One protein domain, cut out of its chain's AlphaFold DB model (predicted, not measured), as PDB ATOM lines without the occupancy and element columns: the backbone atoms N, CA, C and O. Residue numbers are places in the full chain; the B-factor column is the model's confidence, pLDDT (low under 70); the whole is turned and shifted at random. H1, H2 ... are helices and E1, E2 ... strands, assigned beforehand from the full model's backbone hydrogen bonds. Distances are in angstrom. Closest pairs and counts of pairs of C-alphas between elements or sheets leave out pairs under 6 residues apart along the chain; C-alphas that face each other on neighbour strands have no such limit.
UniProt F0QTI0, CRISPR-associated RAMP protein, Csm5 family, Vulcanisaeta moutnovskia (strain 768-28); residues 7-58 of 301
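This is residues 7 to 58 of the 301 residues of the protein "CRISPR-associated RAMP protein, Csm5 family" of Vulcanisaeta moutnovskia (strain 768-28) (UniProt F0QTI0). A small antiparallel sheet, E1 E2 E3, makes one end of a rod, with short H3 on it; from E2 the chain loops away through H1, and H2 leads back to graze the sheet. Residues 27 to 34 stick out. The printed part has 52 residues, in the order E1 E2 H1 H2 H3 E3, class mixed, only just loose, close to compact, with radius of gyration of the C-alphas 12.0 A and spans 40 by 17 by 12 A.

E1 is residues 7 to 9, from C-alpha 7 at (11.918, 159.499, 277.525). E2 is 12 to 16, 12.3 A; E3 is 49 to 54, 13.4 A, ending at (3.123, 164.425, 283.858). H1 is 23 to 26, H2 33 to 41, 10.3 A, and H3 45 to 48.

E1 and E2 form a hairpin, N 7 to O 14 2.9 A. E2 and E3 are antiparallel at 162 degrees, N 13 to O 53 2.8 A. H3 is on the sheet at height 7.5 A, C-alphas Ile 16 and Tyr 48 being closest to E2 at 5.8 A. H2 only grazes the sheet with residues 37 to 41; every O i to N i+4 pair in it is within hydrogen-bond range. H1 is not on the sheet.

C-alphas 28 and 57 are farthest apart, 40.6 A. The printed part has no cut and no long link. Residues 22 to 31 have pLDDT under 70.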
ATOM      1  N   VAL A   7      12.204 160.820 276.947       88.38
ATOM      2  CA  VAL A   7      11.918 159.499 277.525       88.38
ATOM      3  C   VAL A   7      10.607 159.539 278.299       88.38
ATOM      4  O   VAL A   7      10.351 160.474 279.048       88.38
ATOM      5  N   VAL A   8       9.788 158.497 278.148       88.44
ATOM      6  CA  VAL A   8       8.618 158.268 279.007       88.44
ATOM      7  C   VAL A   8       8.957 157.215 280.035       88.44
ATOM      8  O   VAL A   8       9.385 156.118 279.674       88.44
ATOM      9  N   SER A   9       8.745 157.545 281.302       88.56
ATOM     10  CA  SER A   9       8.901 156.618 282.418       88.56
ATOM     11  C   SER A   9       8.008 157.051 283.576       88.56
ATOM     12  O   SER A   9       7.789 158.243 283.769       88.56
ATOM     13  N   GLY A  10       7.455 156.096 284.327       86.75
ATOM     14  CA  GLY A  10       6.698 156.393 285.551       86.75
ATOM     15  C   GLY A  10       5.519 157.363 285.383       86.75
ATOM     16  O   GLY A  10       5.230 158.120 286.301       86.75
ATOM     17  N   GLY A  11       4.861 157.391 284.216       90.38
ATOM     18  CA  GLY A  11       3.751 158.317 283.940       90.38
ATOM     19  C   GLY A  11       4.173 159.761 283.629       90.38
ATOM     20  O   GLY A  11       3.319 160.644 283.568       90.38
ATOM     21  N   ALA A  12       5.463 160.013 283.404       92.81
ATOM     22  CA  ALA A  12       5.997 161.317 283.036       92.81
ATOM     23  C   ALA A  12       6.801 161.259 281.732       92.81
ATOM     24  O   ALA A  12       7.391 160.237 281.373       92.81
ATOM     25  N   LEU A  13       6.819 162.388 281.031       92.81
ATOM     26  CA  LEU A  13       7.714 162.689 279.925       92.81
ATOM     27  C   LEU A  13       8.907 163.480 280.463       92.81
ATOM     28  O   LEU A  13       8.725 164.513 281.100       92.81
ATOM     29  N   TYR A  14      10.114 163.027 280.153       92.00
ATOM     30  CA  TYR A  14      11.372 163.673 280.499       92.00
ATOM     31  C   TYR A  14      12.031 164.183 279.224       92.00
ATOM     32  O   TYR A  14      12.330 163.384 278.339       92.00
ATOM     33  N   VAL A  15      12.259 165.494 279.136       91.06
ATOM     34  CA  VAL A  15      12.986 166.117 278.021       91.06
ATOM     35  C   VAL A  15      14.472 166.034 278.330       91.06
ATOM     36  O   VAL A  15      14.946 166.658 279.285       91.06
ATOM     37  N   ILE A  16      15.186 165.221 277.560       89.69
ATOM     38  CA  ILE A  16      16.570 164.851 277.839       89.69
ATOM     39  C   ILE A  16      17.504 166.006 277.493       89.69
ATOM     40  O   ILE A  16      17.365 166.671 276.473       89.69
ATOM     41  N   ASP A  17      18.463 166.239 278.378       86.69
ATOM     42  CA  ASP A  17      19.552 167.187 278.207       86.69
ATOM     43  C   ASP A  17      20.859 166.398 278.234       86.69
ATOM     44  O   ASP A  17      21.399 166.079 279.297       86.69
ATOM     45  N   LEU A  18      21.353 166.039 277.046       75.44
ATOM     46  CA  LEU A  18      22.584 165.260 276.910       75.44
ATOM     47  C   LEU A  18      23.809 166.007 277.461       75.44
ATOM     48  O   LEU A  18      24.790 165.360 277.815       75.44
ATOM     49  N   GLY A  19      23.742 167.335 277.629       78.50
ATOM     50  CA  GLY A  19      24.779 168.107 278.316       78.50
ATOM     51  C   GLY A  19      24.919 167.750 279.800       78.50
ATOM     52  O   GLY A  19      25.977 167.964 280.388       78.50
ATOM     53  N   ARG A  20      23.888 167.149 280.411       81.25
ATOM     54  CA  ARG A  20      23.933 166.628 281.790       81.25
ATOM     55  C   ARG A  20      24.579 165.247 281.893       81.25
ATOM     56  O   ARG A  20      24.843 164.779 283.001       81.25
ATOM     57  N   VAL A  21      24.846 164.579 280.771       74.75
ATOM     58  CA  VAL A  21      25.596 163.319 280.755       74.75
ATOM     59  C   VAL A  21      27.076 163.657 280.931       74.75
ATOM     60  O   VAL A  21      27.759 164.067 279.998       74.75
ATOM     61  N   ASN A  22      27.578 163.523 282.159       67.38
ATOM     62  CA  ASN A  22      28.969 163.845 282.466       67.38
ATOM     63  C   ASN A  22      29.925 162.889 281.724       67.38
ATOM     64  O   ASN A  22      29.823 161.669 281.869       67.38
ATOM     65  N   ALA A  23      30.886 163.442 280.976       59.75
ATOM     66  CA  ALA A  23      31.873 162.685 280.201       59.75
ATOM     67  C   ALA A  23      32.697 161.704 281.060       59.75
ATOM     68  O   ALA A  23      33.121 160.660 280.567       59.75
ATOM     69  N   GLY A  24      32.860 161.982 282.361       57.84
ATOM     70  CA  GLY A  24      33.525 161.077 283.306       57.84
ATOM     71  C   GLY A  24      32.804 159.737 283.519       57.84
ATOM     72  O   GLY A  24      33.449 158.751 283.862       57.84
ATOM     73  N   VAL A  25      31.490 159.666 283.261       59.94
ATOM     74  CA  VAL A  25      30.691 158.423 283.344       59.94
ATOM     75  C   VAL A  25      30.937 157.515 282.131       59.94
ATOM     76  O   VAL A  25      30.697 156.312 282.200       59.94
ATOM     77  N   LEU A  26      31.452 158.065 281.027       61.91
ATOM     78  CA  LEU A  26      31.677 157.344 279.770       61.91
ATOM     79  C   LEU A  26      33.049 156.647 279.712       61.91
ATOM     80  O   LEU A  26      33.319 155.913 278.764       61.91
ATOM     81  N   GLY A  27      33.902 156.836 280.730       54.12
ATOM     82  CA  GLY A  27      35.024 155.945 281.059       54.12
ATOM     83  C   GLY A  27      35.993 155.592 279.922       54.12
ATOM     84  O   GLY A  27      36.556 154.503 279.941       54.12
ATOM     85  N   GLY A  28      36.162 156.454 278.914       55.16
ATOM     86  CA  GLY A  28      37.040 156.199 277.763       55.16
ATOM     87  C   GLY A  28      36.596 155.061 276.831       55.16
ATOM     88  O   GLY A  28      37.320 154.737 275.892       55.16
ATOM     89  N   ALA A  29      35.424 154.459 277.052       57.00
ATOM     90  CA  ALA A  29      34.866 153.464 276.148       57.00
ATOM     91  C   ALA A  29      34.238 154.151 274.924       57.00
ATOM     92  O   ALA A  29      33.754 155.282 275.009       57.00
ATOM     93  N   HIS A  30      34.199 153.460 273.781       58.56
ATOM     94  CA  HIS A  30      33.273 153.810 272.703       58.56
ATOM     95  C   HIS A  30      31.850 153.577 273.213       58.56
ATOM     96  O   HIS A  30      31.292 152.491 273.082       58.56
ATOM     97  N   VAL A  31      31.302 154.590 273.877       67.50
ATOM     98  CA  VAL A  31      29.928 154.570 274.348       67.50
ATOM     99  C   VAL A  31      29.054 155.050 273.206       67.50
ATOM    100  O   VAL A  31      29.081 156.227 272.842       67.50
ATOM    101  N   ASP A  32      28.307 154.123 272.616       75.12
ATOM    102  CA  ASP A  32      27.292 154.485 271.644       75.12
ATOM    103  C   ASP A  32      26.073 155.112 272.337       75.12
ATOM    104  O   ASP A  32      25.846 155.007 273.547       75.12
ATOM    105  N   TYR A  33      25.287 155.831 271.545       75.38
ATOM    106  CA  TYR A  33      24.104 156.529 272.031       75.38
ATOM    107  C   TYR A  33      23.086 155.568 272.671       75.38
ATOM    108  O   TYR A  33      22.489 155.866 273.709       75.38
ATOM    109  N   ASP A  34      22.938 154.384 272.082       78.88
ATOM    110  CA  ASP A  34      22.057 153.326 272.559       78.88
ATOM    111  C   ASP A  34      22.403 152.884 273.983       78.88
ATOM    112  O   ASP A  34      21.509 152.700 274.817       78.88
ATOM    113  N   TYR A  35      23.694 152.762 274.287       81.25
ATOM    114  CA  TYR A  35      24.185 152.454 275.617       81.25
ATOM    115  C   TYR A  35      23.858 153.573 276.604       81.25
ATOM    116  O   TYR A  35      23.332 153.280 277.682       81.25
ATOM    117  N   VAL A  36      24.122 154.841 276.250       80.69
ATOM    118  CA  VAL A  36      23.800 155.998 277.111       80.69
ATOM    119  C   VAL A  36      22.317 155.992 277.460       80.69
ATOM    120  O   VAL A  36      21.942 156.090 278.632       80.69
ATOM    121  N   MET A  37      21.460 155.807 276.461       81.88
ATOM    122  CA  MET A  37      20.024 155.846 276.676       81.88
ATOM    123  C   MET A  37      19.525 154.672 277.513       81.88
ATOM    124  O   MET A  37      18.819 154.892 278.497       81.88
ATOM    125  N   LYS A  38      19.908 153.436 277.179       82.62
ATOM    126  CA  LYS A  38      19.412 152.232 277.868       82.62
ATOM    127  C   LYS A  38      19.968 152.087 279.285       82.62
ATOM    128  O   LYS A  38      19.234 151.686 280.188       82.62
ATOM    129  N   ASN A  39      21.248 152.396 279.492       80.19
ATOM    130  CA  ASN A  39      21.935 152.092 280.751       80.19
ATOM    131  C   ASN A  39      22.036 153.274 281.714       80.19
ATOM    132  O   ASN A  39      22.156 153.036 282.915       80.19
ATOM    133  N   LEU A  40      21.955 154.518 281.228       83.50
ATOM    134  CA  LEU A  40      22.009 155.710 282.080       83.50
ATOM    135  C   LEU A  40      20.645 156.403 282.129       83.50
ATOM    136  O   LEU A  40      19.988 156.407 283.172       83.50
ATOM    137  N   VAL A  41      20.186 156.928 280.990       85.56
ATOM    138  CA  VAL A  41      19.009 157.807 280.942       85.56
ATOM    139  C   VAL A  41      17.732 157.073 281.344       85.56
ATOM    140  O   VAL A  41      16.990 157.563 282.186       85.56
ATOM    141  N   MET A  42      17.474 155.875 280.817       84.94
ATOM    142  CA  MET A  42      16.243 155.135 281.128       84.94
ATOM    143  C   MET A  42      16.160 154.649 282.583       84.94
ATOM    144  O   MET A  42      15.054 154.440 283.077       84.94
ATOM    145  N   ARG A  43      17.294 154.488 283.281       86.50
ATOM    146  CA  ARG A  43      17.319 154.054 284.690       86.50
ATOM    147  C   ARG A  43      17.040 155.196 285.665       86.50
ATOM    148  O   ARG A  43      16.452 154.958 286.714       86.50
ATOM    149  N   ASN A  44      17.457 156.417 285.329       87.38
ATOM    150  CA  ASN A  44      17.210 157.608 286.141       87.38
ATOM    151  C   ASN A  44      16.969 158.844 285.251       87.38
ATOM    152  O   ASN A  44      17.820 159.734 285.180       87.38
ATOM    153  N   PRO A  45      15.818 158.921 284.561       88.94
ATOM    154  CA  PRO A  45      15.586 159.955 283.554       88.94
ATOM    155  C   PRO A  45      15.551 161.365 284.153       88.94
ATOM    156  O   PRO A  45      15.948 162.318 283.488       88.94
ATOM    157  N   GLY A  46      15.168 161.503 285.428       88.38
ATOM    158  CA  GLY A  46      15.154 162.786 286.131       88.38
ATOM    159  C   GLY A  46      16.530 163.460 286.179       88.38
ATOM    160  O   GLY A  46      16.629 164.652 285.890       88.38
ATOM    161  N   ALA A  47      17.597 162.699 286.454       87.44
ATOM    162  CA  ALA A  47      18.961 163.229 286.554       87.44
ATOM    163  C   ALA A  47      19.498 163.805 285.230       87.44
ATOM    164  O   ALA A  47      20.326 164.714 285.242       87.44
ATOM    165  N   TYR A  48      18.997 163.312 284.095       88.75
ATOM    166  CA  TYR A  48      19.455 163.683 282.751       88.75
ATOM    167  C   TYR A  48      18.432 164.514 281.974       88.75
ATOM    168  O   TYR A  48      18.562 164.686 280.765       88.75
ATOM    169  N   SER A  49      17.398 165.020 282.646       89.50
ATOM    170  CA  SER A  49      16.345 165.816 282.016       89.50
ATOM    171  C   SER A  49      16.487 167.295 282.349       89.50
ATOM    172  O   SER A  49      16.797 167.647 283.486       89.50
ATOM    173  N   SER A  50      16.242 168.175 281.377       89.50
ATOM    174  CA  SER A  50      16.115 169.618 281.633       89.50
ATOM    175  C   SER A  50      14.748 169.967 282.222       89.50
ATOM    176  O   SER A  50      14.635 170.887 283.032       89.50
ATOM    177  N   ARG A  51      13.713 169.237 281.796       91.44
ATOM    178  CA  ARG A  51      12.300 169.457 282.118       91.44
ATOM    179  C   ARG A  51      11.588 168.109 282.189       91.44
ATOM    180  O   ARG A  51      11.965 167.165 281.492       91.44
ATOM    181  N   SER A  52      10.539 168.027 283.000       93.12
ATOM    182  CA  SER A  52       9.666 166.854 283.044       93.12
ATOM    183  C   SER A  52       8.209 167.262 283.216       93.12
ATOM    184  O   SER A  52       7.923 168.291 283.825       93.12
ATOM    185  N   TYR A  53       7.306 166.459 282.661       94.69
ATOM    186  CA  TYR A  53       5.876 166.743 282.604       94.69
ATOM    187  C   TYR A  53       5.091 165.471 282.886       94.69
ATOM    188  O   TYR A  53       5.407 164.419 282.333       94.69
ATOM    189  N   SER A  54       4.041 165.551 283.696       94.62
ATOM    190  CA  SER A  54       3.123 164.425 283.858       94.62
ATOM    191  C   SER A  54       2.313 164.197 282.582       94.62
ATOM    192  O   SER A  54       1.898 165.136 281.891       94.62
ATOM    193  N   ILE A  55       2.111 162.923 282.257       94.38
ATOM    194  CA  ILE A  55       1.314 162.498 281.113       94.38
ATOM    195  C   ILE A  55      -0.148 162.471 281.537       94.38
ATOM    196  O   ILE A  55      -0.572 161.623 282.314       94.38
ATOM    197  N   GLU A  56      -0.916 163.408 280.995       94.94
ATOM    198  CA  GLU A  56      -2.354 163.515 281.215       94.94
ATOM    199  C   GLU A  56      -3.143 162.545 280.343       94.94
ATOM    200  O   GLU A  56      -4.174 162.024 280.767       94.94
ATOM    201  N   GLU A  57      -2.664 162.318 279.122       92.44
ATOM    202  CA  GLU A  57      -3.202 161.342 278.181       92.44
ATOM    203  C   GLU A  57      -2.093 160.913 277.210       92.44
ATOM    204  O   GLU A  57      -1.520 161.747 276.513       92.44
ATOM    205  N   GLY A  58      -1.790 159.615 277.145       87.75
ATOM    206  CA  GLY A  58      -0.793 159.065 276.220       87.75
ATOM    207  C   GLY A  58      -1.430 158.400 274.997       87.75
ATOM    208  O   GLY A  58      -2.514 157.829 275.088       87.75
TER     209      GLY A  58